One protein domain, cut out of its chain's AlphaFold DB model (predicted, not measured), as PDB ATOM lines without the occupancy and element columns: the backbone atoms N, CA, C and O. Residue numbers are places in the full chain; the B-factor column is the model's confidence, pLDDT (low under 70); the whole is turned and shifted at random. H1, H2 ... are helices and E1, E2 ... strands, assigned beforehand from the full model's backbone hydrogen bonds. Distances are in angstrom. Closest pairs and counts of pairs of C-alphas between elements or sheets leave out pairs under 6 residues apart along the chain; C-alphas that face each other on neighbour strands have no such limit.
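Overview. This is residues 255 to 307, 498 to 532 and 704 to 729 of the 729 residues of the protein "BACK domain-containing protein" of Helobdella robusta (UniProt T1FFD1). The domain is a sandwich, two strongly twisted sheets face to face, with the five-stranded one curled like part of a barrel and one short helix, H1, packed at one end by E3 and the start of E1. At one edge the chain passes from sheet to sheet where E3 runs on into E4; at another, E9 of the four-stranded sheet comes near E5. The printed part has 114 residues, in the order E1 E2 H1 E3 E4 E5 E6 E7 E8 E9, and its class is mostly strand. The mixed sheet has the order E3 E8 E7 E6 E5; the antiparallel one, E4 E2 E1 E9. The whole is compact, with a radius of gyration of the C-alphas of 14.6 A and spans of 44 by 43 by 24 A.

Along the chain. In the larger sheet, E3 is residues 293 to 295, E8 704 to 709, E7 521 to 527 and 19.6 A long, E6 506 to 512 and 19.3 A, and E5 500 to 503. In the other, E4 is residues 297 to 302, E2 269 to 275 and 20.4 A, E1 255 to 262 and 21.6 A, and E9 715 to 723 and 22.1 A. H1 is residues 276 to 284, 12.0 A long. E1 begins at C-alpha 255, (-48.154, -26.918, -0.636), and E9 ends at C-alpha 723, (-48.396, -32.073, -1.558).

Arrangement. E5, E6 and E7 form a meander, each strand the antiparallel neighbour of the one before; N 501 and O 508 are 2.9 A apart, N 524 and O 509 2.8 A. E8 is antiparallel to E7, with N 706 and O 523 at 2.9 A, and parallel to E3, with N 294 and O 707 at 2.9 A. The parts of the sheets that face each other are 9.6 A apart, centre to centre, their strands at 28 degrees. The closest C-alphas of E5 and E9, Ile 501 and Gly 721, are 6.7 A apart. E9 bends by 62 degrees at residue 718 and is antiparallel to E1, N 257 and O 721 being 2.9 A apart. E1 and E2 are a hairpin, with N 258 and O 272 at 2.9 A; E4 is antiparallel to E2, with N 299 and O 271 at 2.8 A. H1 is on both sheets; the closest C-alphas of H1 and E3, Thr 282 and Val 294, are 6.3 A apart. Every O i to N i+4 pair in H1 is within hydrogen-bond range.

Size, cuts and confidence. The C-alphas of Asp 265 and Leu 532, the two farthest apart, are 44.6 A apart. Residues 308 to 497 and 533 to 703 are not printed, with C-alpha gaps of 19.9 A and 18.7 A. Of the links printed whole, none is long. Mean pLDDT of the printed part is 70.3; 45 residues are under 70, among them 262 to 269, 513 to 520 and 724 to 729.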
ATOM      1  N   ARG A 255     -49.445 -27.600  -0.710       79.62
ATOM      2  CA  ARG A 255     -48.154 -26.918  -0.636       79.62
ATOM      3  C   ARG A 255     -47.246 -27.387  -1.764       79.62
ATOM      4  O   ARG A 255     -47.234 -28.570  -2.104       79.62
ATOM      5  N   LEU A 256     -46.444 -26.479  -2.307       83.50
ATOM      6  CA  LEU A 256     -45.301 -26.853  -3.137       83.50
ATOM      7  C   LEU A 256     -44.105 -27.127  -2.231       83.50
ATOM      8  O   LEU A 256     -43.809 -26.324  -1.345       83.50
ATOM      9  N   PHE A 257     -43.410 -28.230  -2.486       82.00
ATOM     10  CA  PHE A 257     -42.128 -28.569  -1.878       82.00
ATOM     11  C   PHE A 257     -41.053 -28.578  -2.959       82.00
ATOM     12  O   PHE A 257     -41.233 -29.212  -3.997       82.00
ATOM     13  N   ALA A 258     -39.936 -27.900  -2.707       82.12
ATOM     14  CA  ALA A 258     -38.766 -27.881  -3.574       82.12
ATOM     15  C   ALA A 258     -37.547 -28.449  -2.832       82.12
ATOM     16  O   ALA A 258     -37.334 -28.142  -1.657       82.12
ATOM     17  N   LEU A 259     -36.740 -29.250  -3.531       80.12
ATOM     18  CA  LEU A 259     -35.394 -29.623  -3.093       80.12
ATOM     19  C   LEU A 259     -34.385 -28.735  -3.813       80.12
ATOM     20  O   LEU A 259     -34.394 -28.640  -5.044       80.12
ATOM     21  N   VAL A 260     -33.539 -28.072  -3.031       77.38
ATOM     22  CA  VAL A 260     -32.705 -26.953  -3.466       77.38
ATOM     23  C   VAL A 260     -31.256 -27.231  -3.075       77.38
ATOM     24  O   VAL A 260     -30.947 -27.334  -1.894       77.38
ATOM     25  N   ASN A 261     -30.360 -27.367  -4.050       72.44
ATOM     26  CA  ASN A 261     -28.934 -27.553  -3.789       72.44
ATOM     27  C   ASN A 261     -28.232 -26.193  -3.694       72.44
ATOM     28  O   ASN A 261     -28.380 -25.368  -4.599       72.44
ATOM     29  N   ASN A 262     -27.466 -25.964  -2.625       64.62
ATOM     30  CA  ASN A 262     -26.708 -24.730  -2.418       64.62
ATOM     31  C   ASN A 262     -25.253 -24.921  -2.852       64.62
ATOM     32  O   ASN A 262     -24.504 -25.698  -2.265       64.62
ATOM     33  N   ASN A 263     -24.826 -24.153  -3.856       55.47
ATOM     34  CA  ASN A 263     -23.474 -24.231  -4.415       55.47
ATOM     35  C   ASN A 263     -22.365 -23.689  -3.483       55.47
ATOM     36  O   ASN A 263     -21.205 -23.690  -3.886       55.47
ATOM     37  N   THR A 264     -22.699 -23.191  -2.288       52.41
ATOM     38  CA  THR A 264     -21.754 -22.629  -1.306       52.41
ATOM     39  C   THR A 264     -21.064 -23.697  -0.467       52.41
ATOM     40  O   THR A 264     -19.846 -23.667  -0.331       52.41
ATOM     41  N   ASP A 265     -21.835 -24.656   0.051       46.84
ATOM     42  CA  ASP A 265     -21.398 -25.585   1.106       46.84
ATOM     43  C   ASP A 265     -21.317 -27.043   0.613       46.84
ATOM     44  O   ASP A 265     -21.194 -27.980   1.399       46.84
ATOM     45  N   GLY A 266     -21.407 -27.233  -0.708       48.47
ATOM     46  CA  GLY A 266     -21.052 -28.447  -1.453       48.47
ATOM     47  C   GLY A 266     -21.968 -29.666  -1.309       48.47
ATOM     48  O   GLY A 266     -22.130 -30.395  -2.282       48.47
ATOM     49  N   PHE A 267     -22.547 -29.919  -0.129       53.12
ATOM     50  CA  PHE A 267     -22.901 -31.293   0.263       53.12
ATOM     51  C   PHE A 267     -24.332 -31.522   0.771       53.12
ATOM     52  O   PHE A 267     -24.715 -32.675   0.951       53.12
ATOM     53  N   ASN A 268     -25.140 -30.475   0.973       59.69
ATOM     54  CA  ASN A 268     -26.515 -30.605   1.471       59.69
ATOM     55  C   ASN A 268     -27.540 -30.004   0.498       59.69
ATOM     56  O   ASN A 268     -27.497 -28.814   0.189       59.69
ATOM     57  N   SER A 269     -28.525 -30.811   0.095       69.06
ATOM     58  CA  SER A 269     -29.785 -30.285  -0.445       69.06
ATOM     59  C   SER A 269     -30.681 -29.816   0.701       69.06
ATOM     60  O   SER A 269     -30.946 -30.574   1.635       69.06
ATOM     61  N   GLU A 270     -31.163 -28.582   0.613       74.88
ATOM     62  CA  GLU A 270     -32.117 -27.973   1.540       74.88
ATOM     63  C   GLU A 270     -33.554 -28.162   1.042       74.88
ATOM     64  O   GLU A 270     -33.819 -28.230  -0.164       74.88
ATOM     65  N   CYS A 271     -34.502 -28.255   1.976       77.19
ATOM     66  CA  CYS A 271     -35.919 -28.392   1.667       77.19
ATOM     67  C   CYS A 271     -36.640 -27.053   1.855       77.19
ATOM     68  O   CYS A 271     -36.423 -26.343   2.833       77.19
ATOM     69  N   TYR A 272     -37.518 -26.714   0.918       80.38
ATOM     70  CA  TYR A 272     -38.226 -25.438   0.875       80.38
ATOM     71  C   TYR A 272     -39.717 -25.654   0.600       80.38
ATOM     72  O   TYR A 272     -40.065 -26.539  -0.183       80.38
ATOM     73  N   SER A 273     -40.609 -24.832   1.172       83.19
ATOM     74  CA  SER A 273     -42.041 -24.861   0.815       83.19
ATOM     75  C   SER A 273     -42.727 -23.501   0.713       83.19
ATOM     76  O   SER A 273     -42.278 -22.501   1.273       83.19
ATOM     77  N   VAL A 274     -43.863 -23.496   0.014       83.81
ATOM     78  CA  VAL A 274     -44.819 -22.382  -0.083       83.81
ATOM     79  C   VAL A 274     -46.242 -22.943  -0.226       83.81
ATOM     80  O   VAL A 274     -46.419 -24.050  -0.739       83.81
ATOM     81  N   SER A 275     -47.265 -22.215   0.237       82.31
ATOM     82  CA  SER A 275     -48.670 -22.570  -0.032       82.31
ATOM     83  C   SER A 275     -48.965 -22.441  -1.530       82.31
ATOM     84  O   SER A 275     -48.501 -21.490  -2.164       82.31
ATOM     85  N   LEU A 276     -49.767 -23.344  -2.104       83.06
ATOM     86  CA  LEU A 276     -50.273 -23.175  -3.473       83.06
ATOM     87  C   LEU A 276     -51.071 -21.874  -3.613       83.06
ATOM     88  O   LEU A 276     -50.955 -21.198  -4.632       83.06
ATOM     89  N   PHE A 277     -51.829 -21.501  -2.578       80.69
ATOM     90  CA  PHE A 277     -52.600 -20.259  -2.545       80.69
ATOM     91  C   PHE A 277     -51.699 -19.029  -2.734       80.69
ATOM     92  O   PHE A 277     -51.914 -18.227  -3.646       80.69
ATOM     93  N   ASP A 278     -50.643 -18.923  -1.924       80.25
ATOM     94  CA  ASP A 278     -49.689 -17.810  -1.974       80.25
ATOM     95  C   ASP A 278     -48.895 -17.804  -3.289       80.25
ATOM     96  O   ASP A 278     -48.670 -16.745  -3.880       80.25
ATOM     97  N   PHE A 279     -48.506 -18.984  -3.782       84.31
ATOM     98  CA  PHE A 279     -47.789 -19.151  -5.047       84.31
ATOM     99  C   PHE A 279     -48.621 -18.663  -6.242       84.31
ATOM    100  O   PHE A 279     -48.161 -17.821  -7.014       84.31
ATOM    101  N   VAL A 280     -49.864 -19.140  -6.370       82.06
ATOM    102  CA  VAL A 280     -50.774 -18.762  -7.463       82.06
ATOM    103  C   VAL A 280     -51.095 -17.281  -7.416       82.06
ATOM    104  O   VAL A 280     -50.935 -16.595  -8.422       82.06
ATOM    105  N   ARG A 281     -51.454 -16.755  -6.242       78.31
ATOM    106  CA  ARG A 281     -51.760 -15.331  -6.078       78.31
ATOM    107  C   ARG A 281     -50.555 -14.431  -6.369       78.31
ATOM    108  O   ARG A 281     -50.731 -13.348  -6.922       78.31
ATOM    109  N   THR A 282     -49.336 -14.875  -6.054       78.75
ATOM    110  CA  THR A 282     -48.109 -14.150  -6.431       78.75
ATOM    111  C   THR A 282     -47.905 -14.153  -7.949       78.75
ATOM    112  O   THR A 282     -47.505 -13.130  -8.501       78.75
ATOM    113  N   CYS A 283     -48.228 -15.250  -8.643       76.62
ATOM    114  CA  CYS A 283     -48.188 -15.298 -10.106       76.62
ATOM    115  C   CYS A 283     -49.293 -14.456 -10.775       76.62
ATOM    116  O   CYS A 283     -49.044 -13.794 -11.780       76.62
ATOM    117  N   ASP A 284     -50.507 -14.448 -10.235       75.00
ATOM    118  CA  ASP A 284     -51.647 -13.770 -10.869       75.00
ATOM    119  C   ASP A 284     -51.719 -12.262 -10.534       75.00
ATOM    120  O   ASP A 284     -52.505 -11.516 -11.122       75.00
ATOM    121  N   SER A 285     -50.833 -11.775  -9.657       67.62
ATOM    122  CA  SER A 285     -50.650 -10.355  -9.334       67.62
ATOM    123  C   SER A 285     -50.039  -9.556 -10.501       67.62
ATOM    124  O   SER A 285     -48.826  -9.349 -10.577       67.62
ATOM    125  N   ARG A 286     -50.890  -9.027 -11.393       59.09
ATOM    126  CA  ARG A 286     -50.516  -8.180 -12.555       59.09
ATOM    127  C   ARG A 286     -49.923  -6.791 -12.207       59.09
ATOM    128  O   ARG A 286     -49.828  -5.934 -13.077       59.09
ATOM    129  N   LYS A 287     -49.558  -6.521 -10.948       53.41
ATOM    130  CA  LYS A 287     -49.350  -5.160 -10.400       53.41
ATOM    131  C   LYS A 287     -47.957  -4.529 -10.583       53.41
ATOM    132  O   LYS A 287     -47.667  -3.536  -9.922       53.41
ATOM    133  N   SER A 288     -47.057  -5.073 -11.404       51.38
ATOM    134  CA  SER A 288     -45.699  -4.512 -11.519       51.38
ATOM    135  C   SER A 288     -45.081  -4.666 -12.903       51.38
ATOM    136  O   SER A 288     -45.249  -5.680 -13.572       51.38
ATOM    137  N   THR A 289     -44.278  -3.670 -13.279       53.09
ATOM    138  CA  THR A 289     -43.316  -3.728 -14.390       53.09
ATOM    139  C   THR A 289     -42.179  -4.724 -14.138       53.09
ATOM    140  O   THR A 289     -41.493  -5.112 -15.082       53.09
ATOM    141  N   THR A 290     -41.976  -5.151 -12.885       55.72
ATOM    142  CA  THR A 290     -40.985  -6.162 -12.495       55.72
ATOM    143  C   THR A 290     -41.644  -7.526 -12.240       55.72
ATOM    144  O   THR A 290     -42.729  -7.566 -11.659       55.72
ATOM    145  N   PRO A 291     -41.006  -8.655 -12.613       61.47
ATOM    146  CA  PRO A 291     -41.537  -9.989 -12.332       61.47
ATOM    147  C   PRO A 291     -41.783 -10.213 -10.827       61.47
ATOM    148  O   PRO A 291     -40.828 -10.088 -10.049       61.47
ATOM    149  N   PRO A 292     -43.008 -10.591 -10.400       67.00
ATOM    150  CA  PRO A 292     -43.302 -10.908  -9.004       67.00
ATOM    151  C   PRO A 292     -42.315 -11.916  -8.405       67.00
ATOM    152  O   PRO A 292     -41.904 -12.880  -9.061       67.00
ATOM    153  N   VAL A 293     -41.930 -11.680  -7.146       71.19
ATOM    154  CA  VAL A 293     -40.943 -12.496  -6.428       71.19
ATOM    155  C   VAL A 293     -41.654 -13.533  -5.567       71.19
ATOM    156  O   VAL A 293     -42.128 -13.224  -4.473       71.19
ATOM    157  N   VAL A 294     -41.682 -14.777  -6.037       75.62
ATOM    158  CA  VAL A 294     -42.192 -15.914  -5.265       75.62
ATOM    159  C   VAL A 294     -41.173 -16.275  -4.187       75.62
ATOM    160  O   VAL A 294     -40.060 -16.712  -4.495       75.62
ATOM    161  N   LYS A 295     -41.552 -16.081  -2.921       78.75
ATOM    162  CA  LYS A 295     -40.756 -16.474  -1.753       78.75
ATOM    163  C   LYS A 295     -41.080 -17.916  -1.366       78.75
ATOM    164  O   LYS A 295     -42.243 -18.243  -1.151       78.75
ATOM    165  N   PHE A 296     -40.053 -18.748  -1.243       78.94
ATOM    166  CA  PHE A 296     -40.151 -20.060  -0.607       78.94
ATOM    167  C   PHE A 296     -39.518 -19.993   0.786       78.94
ATOM    168  O   PHE A 296     -38.424 -19.450   0.948       78.94
ATOM    169  N   ASN A 297     -40.184 -20.578   1.778       79.94
ATOM    170  CA  ASN A 297     -39.680 -20.646   3.145       79.94
ATOM    171  C   ASN A 297     -38.753 -21.860   3.282       79.94
ATOM    172  O   ASN A 297     -39.126 -22.958   2.861       79.94
ATOM    173  N   HIS A 298     -37.569 -21.661   3.867       74.94
ATOM    174  CA  HIS A 298     -36.682 -22.762   4.248       74.94
ATOM    175  C   HIS A 298     -37.386 -23.655   5.276       74.94
ATOM    176  O   HIS A 298     -38.169 -23.176   6.099       74.94
ATOM    177  N   ILE A 299     -37.118 -24.952   5.210       72.50
ATOM    178  CA  ILE A 299     -37.535 -25.929   6.206       72.50
ATOM    179  C   ILE A 299     -36.244 -26.531   6.752       72.50
ATOM    180  O   ILE A 299     -35.476 -27.099   5.979       72.50
ATOM    181  N   ASP A 300     -36.017 -26.431   8.063       58.72
ATOM    182  CA  ASP A 300     -34.779 -26.867   8.731       58.72
ATOM    183  C   ASP A 300     -34.677 -28.403   8.802       58.72
ATOM    184  O   ASP A 300     -34.805 -29.039   9.848       58.72
ATOM    185  N   ARG A 301     -34.535 -29.019   7.626       64.31
ATOM    186  CA  ARG A 301     -34.545 -30.458   7.367       64.31
ATOM    187  C   ARG A 301     -33.572 -30.747   6.230       64.31
ATOM    188  O   ARG A 301     -33.823 -30.399   5.077       64.31
ATOM    189  N   TYR A 302     -32.465 -31.396   6.570       57.22
ATOM    190  CA  TYR A 302     -31.453 -31.806   5.602       57.22
ATOM    191  C   TYR A 302     -32.003 -32.847   4.612       57.22
ATOM    192  O   TYR A 302     -32.846 -33.686   4.951       57.22
ATOM    193  N   GLY A 303     -31.495 -32.800   3.381       61.78
ATOM    194  CA  GLY A 303     -31.676 -33.845   2.378       61.78
ATOM    195  C   GLY A 303     -31.069 -35.197   2.793       61.78
ATOM    196  O   GLY A 303     -30.657 -35.393   3.941       61.78
ATOM    197  N   PRO A 304     -31.015 -36.169   1.870       60.38
ATOM    198  CA  PRO A 304     -30.423 -37.462   2.170       60.38
ATOM    199  C   PRO A 304     -28.917 -37.283   2.387       60.38
ATOM    200  O   PRO A 304     -28.259 -36.573   1.634       60.38
ATOM    201  N   ARG A 305     -28.354 -37.967   3.393       57.09
ATOM    202  CA  ARG A 305     -26.901 -37.944   3.684       57.09
ATOM    203  C   ARG A 305     -26.035 -38.542   2.562       57.09
ATOM    204  O   ARG A 305     -24.816 -38.422   2.585       57.09
ATOM    205  N   ASP A 306     -26.667 -39.221   1.614       58.56
ATOM    206  CA  ASP A 306     -26.054 -39.817   0.437       58.56
ATOM    207  C   ASP A 306     -26.009 -38.800  -0.721       58.56
ATOM    208  O   ASP A 306     -27.044 -38.419  -1.270       58.56
ATOM    209  N   TYR A 307     -24.803 -38.384  -1.110       64.94
ATOM    210  CA  TYR A 307     -24.571 -37.438  -2.208       64.94
ATOM    211  C   TYR A 307     -24.763 -38.101  -3.583       64.94
ATOM    212  O   TYR A 307     -23.957 -38.958  -3.958       64.94
ATOM    213  N   SER A 498     -35.260 -29.152 -16.757       83.44
ATOM    214  CA  SER A 498     -35.817 -28.176 -15.823       83.44
ATOM    215  C   SER A 498     -36.974 -28.793 -15.029       83.44
ATOM    216  O   SER A 498     -37.925 -29.278 -15.654       83.44
ATOM    217  N   PRO A 499     -36.968 -28.745 -13.681       86.81
ATOM    218  CA  PRO A 499     -38.108 -29.175 -12.880       86.81
ATOM    219  C   PRO A 499     -39.377 -28.432 -13.296       86.81
ATOM    220  O   PRO A 499     -39.354 -27.230 -13.573       86.81
ATOM    221  N   SER A 500     -40.498 -29.142 -13.341       88.94
ATOM    222  CA  SER A 500     -41.772 -28.569 -13.760       88.94
ATOM    223  C   SER A 500     -42.939 -29.196 -13.018       88.94
ATOM    224  O   SER A 500     -42.837 -30.306 -12.499       88.94
ATOM    225  N   ILE A 501     -44.048 -28.463 -12.951       87.25
ATOM    226  CA  ILE A 501     -45.283 -28.939 -12.344       87.25
ATOM    227  C   ILE A 501     -46.504 -28.367 -13.062       87.25
ATOM    228  O   ILE A 501     -46.526 -27.197 -13.450       87.25
ATOM    229  N   LEU A 502     -47.526 -29.200 -13.229       84.62
ATOM    230  CA  LEU A 502     -48.815 -28.823 -13.793       84.62
ATOM    231  C   LEU A 502     -49.869 -28.762 -12.684       84.62
ATOM    232  O   LEU A 502     -50.098 -29.754 -11.994       84.62
ATOM    233  N   PHE A 503     -50.551 -27.626 -12.563       79.88
ATOM    234  CA  PHE A 503     -51.787 -27.497 -11.788       79.88
ATOM    235  C   PHE A 503     -52.587 -26.276 -12.287       79.88
ATOM    236  O   PHE A 503     -52.056 -25.416 -12.984       79.88
ATOM    237  N   ASN A 504     -53.879 -26.185 -11.956       74.31
ATOM    238  CA  ASN A 504     -54.802 -25.111 -12.382       74.31
ATOM    239  C   ASN A 504     -54.768 -24.808 -13.898       74.31
ATOM    240  O   ASN A 504     -54.959 -23.666 -14.325       74.31
ATOM    241  N   ASN A 505     -54.535 -25.845 -14.713       80.06
ATOM    242  CA  ASN A 505     -54.378 -25.773 -16.172       80.06
ATOM    243  C   ASN A 505     -53.228 -24.846 -16.619       80.06
ATOM    244  O   ASN A 505     -53.246 -24.299 -17.722       80.06
ATOM    245  N   CYS A 506     -52.216 -24.691 -15.761       84.44
ATOM    246  CA  CYS A 506     -50.990 -23.946 -15.999       84.44
ATOM    247  C   CYS A 506     -49.772 -24.850 -15.749       84.44
ATOM    248  O   CYS A 506     -49.675 -25.513 -14.714       84.44
ATOM    249  N   LEU A 507     -48.830 -24.870 -16.692       88.06
ATOM    250  CA  LEU A 507     -47.553 -25.571 -16.552       88.06
ATOM    251  C   LEU A 507     -46.492 -24.578 -16.072       88.06
ATOM    252  O   LEU A 507     -46.209 -23.597 -16.757       88.06
ATOM    253  N   TYR A 508     -45.915 -24.828 -14.901       88.06
ATOM    254  CA  TYR A 508     -44.884 -23.997 -14.282       88.06
ATOM    255  C   TYR A 508     -43.537 -24.704 -14.401       88.06
ATOM    256  O   TYR A 508     -43.377 -25.817 -13.901       88.06
ATOM    257  N   ILE A 509     -42.571 -24.068 -15.060       88.38
ATOM    258  CA  ILE A 509     -41.238 -24.625 -15.325       88.38
ATOM    259  C   ILE A 509     -40.191 -23.758 -14.631       88.38
ATOM    260  O   ILE A 509     -40.185 -22.537 -14.787       88.38
ATOM    261  N   PHE A 510     -39.309 -24.387 -13.864       85.50
ATOM    262  CA  PHE A 510     -38.320 -23.719 -13.027       85.50
ATOM    263  C   PHE A 510     -36.980 -23.691 -13.758       85.50
ATOM    264  O   PHE A 510     -36.281 -24.699 -13.847       85.50
ATOM    265  N   THR A 511     -36.644 -22.533 -14.323       77.38
ATOM    266  CA  THR A 511     -35.486 -22.341 -15.201       77.38
ATOM    267  C   THR A 511     -34.407 -21.483 -14.537       77.38
ATOM    268  O   THR A 511     -34.649 -20.700 -13.614       77.38
ATOM    269  N   LYS A 512     -33.171 -21.626 -15.019       71.56
ATOM    270  CA  LYS A 512     -31.984 -20.911 -14.536       71.56
ATOM    271  C   LYS A 512     -31.402 -20.108 -15.694       71.56
ATOM    272  O   LYS A 512     -31.117 -20.682 -16.740       71.56
ATOM    273  N   ARG A 513     -31.203 -18.795 -15.528       60.69
ATOM    274  CA  ARG A 513     -30.472 -17.987 -16.524       60.69
ATOM    275  C   ARG A 513     -28.973 -18.098 -16.229       60.69
ATOM    276  O   ARG A 513     -28.541 -17.729 -15.137       60.69
ATOM    277  N   SER A 514     -28.202 -18.648 -17.170       50.78
ATOM    278  CA  SER A 514     -26.753 -18.858 -17.016       50.78
ATOM    279  C   SER A 514     -25.960 -17.554 -17.092       50.78
ATOM    280  O   SER A 514     -25.078 -17.335 -16.257       50.78
ATOM    281  N   TYR A 515     -26.314 -16.673 -18.031       40.19
ATOM    282  CA  TYR A 515     -25.612 -15.411 -18.262       40.19
ATOM    283  C   TYR A 515     -25.990 -14.270 -17.306       40.19
ATOM    284  O   TYR A 515     -27.161 -14.048 -16.990       40.19
ATOM    285  N   GLY A 516     -24.965 -13.505 -16.914       41.09
ATOM    286  CA  GLY A 516     -25.048 -12.357 -16.008       41.09
ATOM    287  C   GLY A 516     -24.974 -12.728 -14.519       41.09
ATOM    288  O   GLY A 516     -25.684 -13.606 -14.034       41.09
ATOM    289  N   LYS A 517     -24.134 -12.021 -13.749       43.59
ATOM    290  CA  LYS A 517     -24.247 -12.015 -12.280       43.59
ATOM    291  C   LYS A 517     -25.370 -11.036 -11.886       43.59
ATOM    292  O   LYS A 517     -25.327  -9.901 -12.356       43.59
ATOM    293  N   PRO A 518     -26.322 -11.402 -11.005       49.44
ATOM    294  CA  PRO A 518     -26.510 -12.710 -10.372       49.44
ATOM    295  C   PRO A 518     -27.313 -13.694 -11.245       49.44
ATOM    296  O   PRO A 518     -28.316 -13.315 -11.853       49.44
ATOM    297  N   LYS A 519     -26.940 -14.984 -11.205       61.28
ATOM    298  CA  LYS A 519     -27.732 -16.081 -11.788       61.28
ATOM    299  C   LYS A 519     -29.055 -16.203 -11.024       61.28
ATOM    300  O   LYS A 519     -29.097 -16.780  -9.939       61.28
ATOM    301  N   ASN A 520     -30.120 -15.615 -11.563       66.00
ATOM    302  CA  ASN A 520     -31.463 -15.692 -10.991       66.00
ATOM    303  C   ASN A 520     -32.168 -16.984 -11.446       66.00
ATOM    304  O   ASN A 520     -32.038 -17.397 -12.605       66.00
ATOM    305  N   LEU A 521     -32.952 -17.575 -10.543       74.38
ATOM    306  CA  LEU A 521     -33.957 -18.582 -10.875       74.38
ATOM    307  C   LEU A 521     -35.253 -17.886 -11.311       74.38
ATOM    308  O   LEU A 521     -35.677 -16.898 -10.701       74.38
ATOM    309  N   TYR A 522     -35.877 -18.421 -12.353       79.50
ATOM    310  CA  TYR A 522     -37.117 -17.919 -12.931       79.50
ATOM    311  C   TYR A 522     -38.165 -19.027 -12.990       79.50
ATOM    312  O   TYR A 522     -37.843 -20.205 -13.134       79.50
ATOM    313  N   ILE A 523     -39.431 -18.639 -12.886       84.06
ATOM    314  CA  ILE A 523     -40.572 -19.540 -13.052       84.06
ATOM    315  C   ILE A 523     -41.278 -19.116 -14.329       84.06
ATOM    316  O   ILE A 523     -41.799 -18.002 -14.404       84.06
ATOM    317  N   GLN A 524     -41.296 -19.988 -15.327       85.88
ATOM    318  CA  GLN A 524     -42.046 -19.774 -16.554       85.88
ATOM    319  C   GLN A 524     -43.401 -20.478 -16.438       85.88
ATOM    320  O   GLN A 524     -43.469 -21.705 -16.433       85.88
ATOM    321  N   LYS A 525     -44.475 -19.694 -16.330       86.94
ATOM    322  CA  LYS A 525     -45.867 -20.161 -16.319       86.94
ATOM    323  C   LYS A 525     -46.394 -20.162 -17.746       86.94
ATOM    324  O   LYS A 525     -46.333 -19.141 -18.429       86.94
ATOM    325  N   ILE A 526     -46.952 -21.287 -18.169       86.88
ATOM    326  CA  ILE A 526     -47.619 -21.455 -19.456       86.88
ATOM    327  C   ILE A 526     -49.095 -21.727 -19.180       86.88
ATOM    328  O   ILE A 526     -49.422 -22.720 -18.533       86.88
ATOM    329  N   ASN A 527     -49.985 -20.854 -19.644       85.19
ATOM    330  CA  ASN A 527     -51.429 -20.986 -19.463       85.19
ATOM    331  C   ASN A 527     -52.014 -21.892 -20.553       85.19
ATOM    332  O   ASN A 527     -52.074 -21.520 -21.726       85.19
ATOM    333  N   LEU A 528     -52.437 -23.093 -20.165       82.88
ATOM    334  CA  LEU A 528     -52.868 -24.143 -21.085       82.88
ATOM    335  C   LEU A 528     -54.396 -24.260 -21.184       82.88
ATOM    336  O   LEU A 528     -54.887 -25.077 -21.960       82.88
ATOM    337  N   LYS A 529     -55.157 -23.388 -20.497       80.25
ATOM    338  CA  LYS A 529     -56.633 -23.349 -20.560       80.25
ATOM    339  C   LYS A 529     -57.176 -23.286 -21.993       80.25
ATOM    340  O   LYS A 529     -58.197 -23.897 -22.265       80.25
ATOM    341  N   LYS A 530     -56.481 -22.612 -22.918       78.12
ATOM    342  CA  LYS A 530     -56.896 -22.491 -24.331       78.12
ATOM    343  C   LYS A 530     -56.733 -23.767 -25.179       78.12
ATOM    344  O   LYS A 530     -57.144 -23.758 -26.334       78.12
ATOM    345  N   TYR A 531     -56.084 -24.807 -24.651       74.62
ATOM    346  CA  TYR A 531     -55.916 -26.109 -25.318       74.62
ATOM    347  C   TYR A 531     -56.843 -27.189 -24.744       74.62
ATOM    348  O   TYR A 531     -56.948 -28.273 -25.314       74.62
ATOM    349  N   LEU A 532     -57.545 -26.894 -23.645       72.81
ATOM    350  CA  LEU A 532     -58.703 -27.674 -23.235       72.81
ATOM    351  C   LEU A 532     -59.840 -27.346 -24.205       72.81
ATOM    352  O   LEU A 532     -60.348 -26.227 -24.223       72.81
ATOM    353  N   GLN A 704     -45.922 -16.343 -19.120       77.25
ATOM    354  CA  GLN A 704     -45.550 -15.371 -18.086       77.25
ATOM    355  C   GLN A 704     -44.260 -15.813 -17.365       77.25
ATOM    356  O   GLN A 704     -43.992 -17.011 -17.246       77.25
ATOM    357  N   ILE A 705     -43.442 -14.858 -16.907       77.69
ATOM    358  CA  ILE A 705     -42.172 -15.107 -16.196       77.69
ATOM    359  C   ILE A 705     -42.222 -14.446 -14.815       77.69
ATOM    360  O   ILE A 705     -42.547 -13.267 -14.703       77.69
ATOM    361  N   TYR A 706     -41.824 -15.190 -13.785       75.25
ATOM    362  CA  TYR A 706     -41.700 -14.732 -12.397       75.25
ATOM    363  C   TYR A 706     -40.284 -14.955 -11.880       75.25
ATOM    364  O   TYR A 706     -39.541 -15.778 -12.421       75.25
ATOM    365  N   LYS A 707     -39.910 -14.259 -10.805       74.06
ATOM    366  CA  LYS A 707     -38.626 -14.468 -10.131       74.06
ATOM    367  C   LYS A 707     -38.815 -15.364  -8.907       74.06
ATOM    368  O   LYS A 707     -39.697 -15.126  -8.089       74.06
ATOM    369  N   PHE A 708     -37.961 -16.369  -8.753       72.00
ATOM    370  CA  PHE A 708     -37.932 -17.225  -7.564       72.00
ATOM    371  C   PHE A 708     -36.928 -16.682  -6.534       72.00
ATOM    372  O   PHE A 708     -35.858 -16.187  -6.904       72.00
ATOM    373  N   ASN A 709     -37.252 -16.776  -5.241       70.06
ATOM    374  CA  ASN A 709     -36.357 -16.403  -4.145       70.06
ATOM    375  C   ASN A 709     -36.454 -17.392  -2.966       70.06
ATOM    376  O   ASN A 709     -37.510 -17.541  -2.354       70.06
ATOM    377  N   ALA A 710     -35.318 -18.007  -2.629       60.16
ATOM    378  CA  ALA A 710     -35.131 -18.953  -1.523       60.16
ATOM    379  C   ALA A 710     -34.237 -18.389  -0.392       60.16
ATOM    380  O   ALA A 710     -33.663 -19.133   0.402       60.16
ATOM    381  N   GLY A 711     -34.057 -17.065  -0.323       55.03
ATOM    382  CA  GLY A 711     -33.302 -16.370   0.730       55.03
ATOM    383  C   GLY A 711     -31.774 -16.429   0.591       55.03
ATOM    384  O   GLY A 711     -31.112 -15.416   0.807       55.03
ATOM    385  N   LYS A 712     -31.207 -17.571   0.184       55.31
ATOM    386  CA  LYS A 712     -29.760 -17.759  -0.027       55.31
ATOM    387  C   LYS A 712     -29.317 -17.428  -1.461       55.31
ATOM    388  O   LYS A 712     -30.110 -17.431  -2.404       55.31
ATOM    389  N   LYS A 713     -28.025 -17.116  -1.633       52.62
ATOM    390  CA  LYS A 713     -27.400 -16.856  -2.944       52.62
ATOM    391  C   LYS A 713     -27.082 -18.173  -3.662       52.62
ATOM    392  O   LYS A 713     -26.453 -19.037  -3.075       52.62
ATOM    393  N   LEU A 714     -27.386 -18.229  -4.964       53.53
ATOM    394  CA  LEU A 714     -26.930 -19.256  -5.919       53.53
ATOM    395  C   LEU A 714     -27.263 -20.706  -5.528       53.53
ATOM    396  O   LEU A 714     -26.399 -21.470  -5.100       53.53
ATOM    397  N   SER A 715     -28.504 -21.102  -5.800       58.72
ATOM    398  CA  SER A 715     -28.959 -22.484  -5.668       58.72
ATOM    399  C   SER A 715     -29.598 -23.029  -6.949       58.72
ATOM    400  O   SER A 715     -29.960 -22.271  -7.858       58.72
ATOM    401  N   THR A 716     -29.718 -24.354  -7.049       68.56
ATOM    402  CA  THR A 716     -30.509 -25.039  -8.084       68.56
ATOM    403  C   THR A 716     -31.676 -25.777  -7.464       68.56
ATOM    404  O   THR A 716     -31.502 -26.523  -6.507       68.56
ATOM    405  N   ILE A 717     -32.867 -25.616  -8.037       75.19
ATOM    406  CA  ILE A 717     -33.979 -26.519  -7.745       75.19
ATOM    407  C   ILE A 717     -33.667 -27.825  -8.477       75.19
ATOM    408  O   ILE A 717     -33.580 -27.831  -9.703       75.19
ATOM    409  N   ASN A 718     -33.467 -28.905  -7.728       76.25
ATOM    410  CA  ASN A 718     -33.221 -30.241  -8.275       76.25
ATOM    411  C   ASN A 718     -34.541 -30.998  -8.495       76.25
ATOM    412  O   ASN A 718     -34.645 -31.836  -9.384       76.25
ATOM    413  N   TRP A 719     -35.561 -30.691  -7.688       83.06
ATOM    414  CA  TRP A 719     -36.905 -31.251  -7.798       83.06
ATOM    415  C   TRP A 719     -37.945 -30.284  -7.227       83.06
ATOM    416  O   TRP A 719     -37.653 -29.541  -6.287       83.06
ATOM    417  N   ILE A 720     -39.168 -30.333  -7.760       84.12
ATOM    418  CA  ILE A 720     -40.351 -29.712  -7.163       84.12
ATOM    419  C   ILE A 720     -41.553 -30.658  -7.273       84.12
ATOM    420  O   ILE A 720     -41.705 -31.357  -8.274       84.12
ATOM    421  N   GLY A 721     -42.424 -30.656  -6.266       80.81
ATOM    422  CA  GLY A 721     -43.695 -31.375  -6.291       80.81
ATOM    423  C   GLY A 721     -44.771 -30.711  -5.437       80.81
ATOM    424  O   GLY A 721     -44.492 -29.836  -4.618       80.81
ATOM    425  N   MET A 722     -46.016 -31.139  -5.643       80.62
ATOM    426  CA  MET A 722     -47.198 -30.669  -4.919       80.62
ATOM    427  C   MET A 722     -47.644 -31.710  -3.894       80.62
ATOM    428  O   MET A 722     -47.709 -32.899  -4.197       80.62
ATOM    429  N   VAL A 723     -47.987 -31.249  -2.695       73.38
ATOM    430  CA  VAL A 723     -48.396 -32.073  -1.558       73.38
ATOM    431  C   VAL A 723     -49.689 -31.499  -0.966       73.38
ATOM    432  O   VAL A 723     -49.679 -30.400  -0.420       73.38
ATOM    433  N   ASN A 724     -50.795 -32.240  -1.063       68.75
ATOM    434  CA  ASN A 724     -52.069 -31.959  -0.382       68.75
ATOM    435  C   ASN A 724     -52.045 -32.757   0.938       68.75
ATOM    436  O   ASN A 724     -52.275 -33.963   0.923       68.75
ATOM    437  N   MET A 725     -51.606 -32.138   2.039       59.97
ATOM    438  CA  MET A 725     -51.321 -32.782   3.335       59.97
ATOM    439  C   MET A 725     -51.832 -31.896   4.470       59.97
ATOM    440  O   MET A 725     -51.437 -30.735   4.560       59.97
ATOM    441  N   SER A 726     -52.651 -32.467   5.354       52.28
ATOM    442  CA  SER A 726     -53.101 -31.796   6.578       52.28
ATOM    443  C   SER A 726     -51.923 -31.422   7.481       52.28
ATOM    444  O   SER A 726     -50.990 -32.208   7.648       52.28
ATOM    445  N   THR A 727     -51.978 -30.240   8.097       45.06
ATOM    446  CA  THR A 727     -50.977 -29.788   9.082       45.06
ATOM    447  C   THR A 727     -51.109 -30.457  10.453       45.06
ATOM    448  O   THR A 727     -50.237 -30.261  11.294       45.06
ATOM    449  N   ASP A 728     -52.163 -31.246  10.681       32.84
ATOM    450  CA  ASP A 728     -52.462 -31.913  11.959       32.84
ATOM    451  C   ASP A 728     -51.876 -33.350  12.033       32.84
ATOM    452  O   ASP A 728     -52.503 -34.250  12.607       32.84
ATOM    453  N   LEU A 729     -50.713 -33.596  11.408       30.05
ATOM    454  CA  LEU A 729     -50.083 -34.922  11.227       30.05
ATOM    455  C   LEU A 729     -48.651 -35.018  11.776       30.05
ATOM    456  O   LEU A 729     -47.821 -34.157  11.415       30.05
TER     457      LEU A 729